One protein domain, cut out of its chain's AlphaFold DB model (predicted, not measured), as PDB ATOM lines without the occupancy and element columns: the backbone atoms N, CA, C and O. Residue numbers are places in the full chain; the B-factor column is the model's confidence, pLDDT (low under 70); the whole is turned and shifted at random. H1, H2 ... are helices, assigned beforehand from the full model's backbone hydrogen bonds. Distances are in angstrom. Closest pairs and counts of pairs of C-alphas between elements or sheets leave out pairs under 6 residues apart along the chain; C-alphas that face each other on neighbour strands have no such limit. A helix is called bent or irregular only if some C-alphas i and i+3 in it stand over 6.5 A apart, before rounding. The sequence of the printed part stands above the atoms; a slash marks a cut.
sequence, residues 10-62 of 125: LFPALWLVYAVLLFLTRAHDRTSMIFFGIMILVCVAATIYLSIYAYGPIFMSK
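This is residues 10 to 62 of the 125 residues of the protein "Zinc ribbon domain-containing protein" of Candidatus Methanomethylophilaceae archaeon (UniProt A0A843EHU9). A shorter helix, H1, and a much longer one, H2, make a lopsided U: the chain folds back through a tight link, and H2 runs on well past H1 as a free arm. The two helices leave a gap between them, and the far end of H2 is kinked. The printed part has 53 residues with two named helices, H1 then H2, and no named strand; the class is all helix. It is extended, with a radius of gyration of the C-alphas of 15.8 A, a rod spanning 51 by 20 by 9 A.

H1 holds residues 10 to 24, 21.4 A long, from C-alpha 10 at (25.591, -20.002, -58.512). H2 holds residues 30 to 62, 48.6 A long, ending at C-alpha 62 at (42.304, -45.240, -58.095). H2 is only just irregular, with C-alphas 54 and 57 6.9 A apart, and has a kink of 38 degrees near residue 55.

H1 and H2 are near each other, with 7 pairs of C-alphas within 10 A and no pair within 8 A. Every O i to N i+4 pair is within hydrogen-bond range in H1, and 23 of 29 in H2.

The C-alphas farthest apart, of Arg 26 and Lys 62, are 51.2 A apart. Residues 23 to 31 and 44 to 62 stand free. The printed part has no cut. Its mean pLDDT is 73.5, with residues 10 to 11, 22 to 32 and 55 to 62 under 70.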
ATOM      1  N   LEU A  10      26.723 -20.895 -58.793       60.78
ATOM      2  CA  LEU A  10      25.591 -20.002 -58.512       60.78
ATOM      3  C   LEU A  10      25.629 -19.452 -57.074       60.78
ATOM      4  O   LEU A  10      25.299 -18.292 -56.832       60.78
ATOM      5  N   PHE A  11      26.089 -20.275 -56.127       68.56
ATOM      6  CA  PHE A  11      26.252 -19.911 -54.717       68.56
ATOM      7  C   PHE A  11      27.232 -18.749 -54.474       68.56
ATOM      8  O   PHE A  11      26.844 -17.800 -53.790       68.56
ATOM      9  N   PRO A  12      28.464 -18.746 -55.022       72.00
ATOM     10  CA  PRO A  12      29.384 -17.624 -54.839       72.00
ATOM     11  C   PRO A  12      28.900 -16.332 -55.513       72.00
ATOM     12  O   PRO A  12      29.138 -15.250 -54.982       72.00
ATOM     13  N   ALA A  13      28.172 -16.417 -56.633       73.25
ATOM     14  CA  ALA A  13      27.599 -15.241 -57.292       73.25
ATOM     15  C   ALA A  13      26.498 -14.581 -56.440       73.25
ATOM     16  O   ALA A  13      26.520 -13.368 -56.233       73.25
ATOM     17  N   LEU A  14      25.578 -15.377 -55.879       76.12
ATOM     18  CA  LEU A  14      24.557 -14.899 -54.937       76.12
ATOM     19  C   LEU A  14      25.173 -14.343 -53.643       76.12
ATOM     20  O   LEU A  14      24.692 -13.340 -53.118       76.12
ATOM     21  N   TRP A  15      26.268 -14.944 -53.164       75.88
ATOM     22  CA  TRP A  15      27.007 -14.467 -51.992       75.88
ATOM     23  C   TRP A  15      27.651 -13.094 -52.221       75.88
ATOM     24  O   TRP A  15      27.531 -12.222 -51.363       75.88
ATOM     25  N   LEU A  16      28.266 -12.863 -53.388       80.00
ATOM     26  CA  LEU A  16      28.833 -11.556 -53.743       80.00
ATOM     27  C   LEU A  16      27.756 -10.471 -53.821       80.00
ATOM     28  O   LEU A  16      27.960  -9.374 -53.307       80.00
ATOM     29  N   VAL A  17      26.590 -10.779 -54.397       82.38
ATOM     30  CA  VAL A  17      25.463  -9.835 -54.449       82.38
ATOM     31  C   VAL A  17      24.948  -9.517 -53.041       82.38
ATOM     32  O   VAL A  17      24.740  -8.349 -52.724       82.38
ATOM     33  N   TYR A  18      24.805 -10.518 -52.167       77.25
ATOM     34  CA  TYR A  18      24.371 -10.315 -50.781       77.25
ATOM     35  C   TYR A  18      25.389  -9.515 -49.951       77.25
ATOM     36  O   TYR A  18      25.009  -8.604 -49.218       77.25
ATOM     37  N   ALA A  19      26.685  -9.796 -50.111       74.38
ATOM     38  CA  ALA A  19      27.760  -9.052 -49.460       74.38
ATOM     39  C   ALA A  19      27.808  -7.585 -49.923       74.38
ATOM     40  O   ALA A  19      27.959  -6.690 -49.094       74.38
ATOM     41  N   VAL A  20      27.619  -7.325 -51.223       79.81
ATOM     42  CA  VAL A  20      27.534  -5.962 -51.776       79.81
ATOM     43  C   VAL A  20      26.291  -5.237 -51.261       79.81
ATOM     44  O   VAL A  20      26.399  -4.087 -50.848       79.81
ATOM     45  N   LEU A  21      25.128  -5.896 -51.215       77.94
ATOM     46  CA  LEU A  21      23.905  -5.301 -50.665       77.94
ATOM     47  C   LEU A  21      24.066  -4.932 -49.188       77.94
ATOM     48  O   LEU A  21      23.707  -3.821 -48.806       77.94
ATOM     49  N   LEU A  22      24.668  -5.810 -48.381       69.69
ATOM     50  CA  LEU A  22      24.923  -5.516 -46.974       69.69
ATOM     51  C   LEU A  22      26.004  -4.448 -46.761       69.69
ATOM     52  O   LEU A  22      25.921  -3.695 -45.797       69.69
ATOM     53  N   PHE A  23      26.991  -4.345 -47.653       68.62
ATOM     54  CA  PHE A  23      27.976  -3.260 -47.631       68.62
ATOM     55  C   PHE A  23      27.348  -1.903 -47.994       68.62
ATOM     56  O   PHE A  23      27.683  -0.880 -47.397       68.62
ATOM     57  N   LEU A  24      26.413  -1.889 -48.953       67.19
ATOM     58  CA  LEU A  24      25.671  -0.692 -49.362       67.19
ATOM     59  C   LEU A  24      24.670  -0.238 -48.291       67.19
ATOM     60  O   LEU A  24      24.497   0.965 -48.078       67.19
ATOM     61  N   THR A  25      24.051  -1.166 -47.560       66.00
ATOM     62  CA  THR A  25      23.279  -0.840 -46.359       66.00
ATOM     63  C   THR A  25      24.245  -0.626 -45.201       66.00
ATOM     64  O   THR A  25      24.546  -1.554 -44.463       66.00
ATOM     65  N   ARG A  26      24.761   0.599 -45.065       61.19
ATOM     66  CA  ARG A  26      25.722   1.073 -44.049       61.19
ATOM     67  C   ARG A  26      25.218   0.925 -42.593       61.19
ATOM     68  O   ARG A  26      25.149   1.900 -41.852       61.19
ATOM     69  N   ALA A  27      24.882  -0.286 -42.166       57.56
ATOM     70  CA  ALA A  27      24.568  -0.679 -40.804       57.56
ATOM     71  C   ALA A  27      25.834  -1.294 -40.204       57.56
ATOM     72  O   ALA A  27      26.001  -2.510 -40.139       57.56
ATOM     73  N   HIS A  28      26.773  -0.433 -39.811       62.97
ATOM     74  CA  HIS A  28      27.987  -0.844 -39.110       62.97
ATOM     75  C   HIS A  28      27.657  -1.146 -37.639       62.97
ATOM     76  O   HIS A  28      28.107  -0.450 -36.729       62.97
ATOM     77  N   ASP A  29      26.830  -2.165 -37.412       69.19
ATOM     78  CA  ASP A  29      26.512  -2.667 -36.079       69.19
ATOM     79  C   ASP A  29      27.306  -3.951 -35.806       69.19
ATOM     80  O   ASP A  29      27.431  -4.813 -36.680       69.19
ATOM     81  N   ARG A  30      27.869  -4.081 -34.599       67.56
ATOM     82  CA  ARG A  30      28.801  -5.156 -34.193       67.56
ATOM     83  C   ARG A  30      28.208  -6.552 -34.407       67.56
ATOM     84  O   ARG A  30      28.925  -7.510 -34.682       67.56
ATOM     85  N   THR A  31      26.889  -6.642 -34.328       69.75
ATOM     86  CA  THR A  31      26.091  -7.845 -34.551       69.75
ATOM     87  C   THR A  31      26.206  -8.349 -35.991       69.75
ATOM     88  O   THR A  31      26.293  -9.555 -36.208       69.75
ATOM     89  N   SER A  32      26.292  -7.449 -36.977       69.81
ATOM     90  CA  SER A  32      26.404  -7.815 -38.397       69.81
ATOM     91  C   SER A  32      27.691  -8.593 -38.688       69.81
ATOM     92  O   SER A  32      27.641  -9.640 -39.332       69.81
ATOM     93  N   MET A  33      28.827  -8.161 -38.125       70.44
ATOM     94  CA  MET A  33      30.134  -8.811 -38.298       70.44
ATOM     95  C   MET A  33      30.137 -10.262 -37.796       70.44
ATOM     96  O   MET A  33      30.752 -11.130 -38.415       70.44
ATOM     97  N   ILE A  34      29.406 -10.542 -36.713       79.81
ATOM     98  CA  ILE A  34      29.281 -11.893 -36.150       79.81
ATOM     99  C   ILE A  34      28.480 -12.797 -37.097       79.81
ATOM    100  O   ILE A  34      28.910 -13.914 -37.387       79.81
ATOM    101  N   PHE A  35      27.356 -12.315 -37.639       79.31
ATOM    102  CA  PHE A  35      26.545 -13.092 -38.583       79.31
ATOM    103  C   PHE A  35      27.301 -13.430 -39.870       79.31
ATOM    104  O   PHE A  35      27.205 -14.559 -40.353       79.31
ATOM    105  N   PHE A  36      28.104 -12.500 -40.393       78.56
ATOM    106  CA  PHE A  36      28.969 -12.774 -41.540       78.56
ATOM    107  C   PHE A  36      29.999 -13.859 -41.247       78.56
ATOM    108  O   PHE A  36      30.163 -14.769 -42.056       78.56
ATOM    109  N   GLY A  37      30.660 -13.796 -40.088       81.06
ATOM    110  CA  GLY A  37      31.639 -14.806 -39.689       81.06
ATOM    111  C   GLY A  37      31.026 -16.205 -39.601       81.06
ATOM    112  O   GLY A  37      31.572 -17.157 -40.161       81.06
ATOM    113  N   ILE A  38      29.853 -16.323 -38.971       85.75
ATOM    114  CA  ILE A  38      29.130 -17.598 -38.850       85.75
ATOM    115  C   ILE A  38      28.692 -18.106 -40.229       85.75
ATOM    116  O   ILE A  38      28.895 -19.276 -40.544       85.75
ATOM    117  N   MET A  39      28.141 -17.238 -41.082       79.69
ATOM    118  CA  MET A  39      27.704 -17.635 -42.423       79.69
ATOM    119  C   MET A  39      28.865 -18.069 -43.320       79.69
ATOM    120  O   MET A  39      28.736 -19.064 -44.029       79.69
ATOM    121  N   ILE A  40      30.013 -17.388 -43.257       84.69
ATOM    122  CA  ILE A  40      31.223 -17.783 -43.993       84.69
ATOM    123  C   ILE A  40      31.700 -19.160 -43.530       84.69
ATOM    124  O   ILE A  40      31.957 -20.021 -44.368       84.69
ATOM    125  N   LEU A  41      31.759 -19.404 -42.217       87.00
ATOM    126  CA  LEU A  41      32.133 -20.713 -41.676       87.00
ATOM    127  C   LEU A  41      31.189 -21.823 -42.149       87.00
ATOM    128  O   LEU A  41      31.655 -22.888 -42.551       87.00
ATOM    129  N   VAL A  42      29.878 -21.568 -42.162       87.56
ATOM    130  CA  VAL A  42      28.879 -22.531 -42.648       87.56
ATOM    131  C   VAL A  42      29.035 -22.788 -44.148       87.56
ATOM    132  O   VAL A  42      29.003 -23.944 -44.567       87.56
ATOM    133  N   CYS A  43      29.263 -21.755 -44.964       83.31
ATOM    134  CA  CYS A  43      29.513 -21.918 -46.396       83.31
ATOM    135  C   CYS A  43      30.787 -22.728 -46.662       83.31
ATOM    136  O   CYS A  43      30.762 -23.661 -47.464       83.31
ATOM    137  N   VAL A  44      31.883 -22.426 -45.962       86.94
ATOM    138  CA  VAL A  44      33.136 -23.183 -46.075       86.94
ATOM    139  C   VAL A  44      32.908 -24.643 -45.679       86.94
ATOM    140  O   VAL A  44      33.226 -25.538 -46.460       86.94
ATOM    141  N   ALA A  45      32.262 -24.901 -44.541       86.69
ATOM    142  CA  ALA A  45      31.942 -26.257 -44.100       86.69
ATOM    143  C   ALA A  45      31.063 -27.012 -45.114       86.69
ATOM    144  O   ALA A  45      31.349 -28.165 -45.431       86.69
ATOM    145  N   ALA A  46      30.045 -26.360 -45.680       85.44
ATOM    146  CA  ALA A  46      29.172 -26.952 -46.690       85.44
ATOM    147  C   ALA A  46      29.922 -27.280 -47.991       85.44
ATOM    148  O   ALA A  46      29.723 -28.349 -48.563       85.44
ATOM    149  N   THR A  47      30.820 -26.399 -48.448       83.94
ATOM    150  CA  THR A  47      31.641 -26.660 -49.644       83.94
ATOM    151  C   THR A  47      32.612 -27.816 -49.428       83.94
ATOM    152  O   THR A  47      32.736 -28.675 -50.300       83.94
ATOM    153  N   ILE A  48      33.236 -27.897 -48.249       85.88
ATOM    154  CA  ILE A  48      34.100 -29.017 -47.870       85.88
ATOM    155  C   ILE A  48      33.280 -30.308 -47.818       85.88
ATOM    156  O   ILE A  48      33.661 -31.292 -48.447       85.88
ATOM    157  N   TYR A  49      32.125 -30.296 -47.154       85.12
ATOM    158  CA  TYR A  49      31.235 -31.449 -47.062       85.12
ATOM    159  C   TYR A  49      30.815 -31.955 -48.449       85.12
ATOM    160  O   TYR A  49      31.001 -33.128 -48.766       85.12
ATOM    161  N   LEU A  50      30.347 -31.064 -49.326       84.38
ATOM    162  CA  LEU A  50      29.984 -31.416 -50.701       84.38
ATOM    163  C   LEU A  50      31.179 -31.934 -51.502       84.38
ATOM    164  O   LEU A  50      31.025 -32.880 -52.271       84.38
ATOM    165  N   SER A  51      32.369 -31.361 -51.311       80.44
ATOM    166  CA  SER A  51      33.586 -31.847 -51.961       80.44
ATOM    167  C   SER A  51      33.931 -33.268 -51.506       80.44
ATOM    168  O   SER A  51      34.198 -34.120 -52.344       80.44
ATOM    169  N   ILE A  52      33.825 -33.584 -50.214       81.75
ATOM    170  CA  ILE A  52      34.099 -34.930 -49.695       81.75
ATOM    171  C   ILE A  52      33.083 -35.936 -50.242       81.75
ATOM    172  O   ILE A  52      33.475 -37.009 -50.690       81.75
ATOM    173  N   TYR A  53      31.795 -35.595 -50.278       80.69
ATOM    174  CA  TYR A  53      30.771 -36.500 -50.809       80.69
ATOM    175  C   TYR A  53      30.849 -36.667 -52.336       80.69
ATOM    176  O   TYR A  53      30.573 -37.751 -52.844       80.69
ATOM    177  N   ALA A  54      31.255 -35.631 -53.076       75.25
ATOM    178  CA  ALA A  54      31.398 -35.692 -54.531       75.25
ATOM    179  C   ALA A  54      32.719 -36.342 -54.989       75.25
ATOM    180  O   ALA A  54      32.725 -37.083 -55.971       75.25
ATOM    181  N   TYR A  55      33.835 -36.085 -54.294       65.19
ATOM    182  CA  TYR A  55      35.164 -36.629 -54.618       65.19
ATOM    183  C   TYR A  55      35.482 -37.945 -53.895       65.19
ATOM    184  O   TYR A  55      36.320 -38.710 -54.374       65.19
ATOM    185  N   GLY A  56      34.801 -38.255 -52.789       59.69
ATOM    186  CA  GLY A  56      34.940 -39.504 -52.034       59.69
ATOM    187  C   GLY A  56      34.876 -40.784 -52.880       59.69
ATOM    188  O   GLY A  56      35.783 -41.611 -52.757       59.69
ATOM    189  N   PRO A  57      33.900 -40.963 -53.796       60.44
ATOM    190  CA  PRO A  57      33.847 -42.168 -54.629       60.44
ATOM    191  C   PRO A  57      34.962 -42.226 -55.687       60.44
ATOM    192  O   PRO A  57      35.302 -43.305 -56.167       60.44
ATOM    193  N   ILE A  58      35.566 -41.086 -56.045       59.31
ATOM    194  CA  ILE A  58      36.617 -41.023 -57.070       59.31
ATOM    195  C   ILE A  58      37.947 -41.542 -56.504       59.31
ATOM    196  O   ILE A  58      38.647 -42.290 -57.185       59.31
ATOM    197  N   PHE A  59      38.290 -41.212 -55.253       55.69
ATOM    198  CA  PHE A  59      39.569 -41.613 -54.654       55.69
ATOM    199  C   PHE A  59      39.703 -43.137 -54.467       55.69
ATOM    200  O   PHE A  59      40.761 -43.692 -54.760       55.69
ATOM    201  N   MET A  60      38.629 -43.837 -54.080       52.97
ATOM    202  CA  MET A  60      38.671 -45.295 -53.858       52.97
ATOM    203  C   MET A  60      38.907 -46.096 -55.144       52.97
ATOM    204  O   MET A  60      39.559 -47.137 -55.120       52.97
ATOM    205  N   SER A  61      38.446 -45.587 -56.290       53.28
ATOM    206  CA  SER A  61      38.620 -46.267 -57.579       53.28
ATOM    207  C   SER A  61      40.079 -46.318 -58.055       53.28
ATOM    208  O   SER A  61      40.449 -47.214 -58.807       53.28
ATOM    209  N   LYS A  62      40.933 -45.395 -57.588       48.22
ATOM    210  CA  LYS A  62      42.304 -45.240 -58.095       48.22
ATOM    211  C   LYS A  62      43.340 -46.134 -57.400       48.22
ATOM    212  O   LYS A  62      44.415 -46.340 -57.947       48.22
TER     213      LYS A  62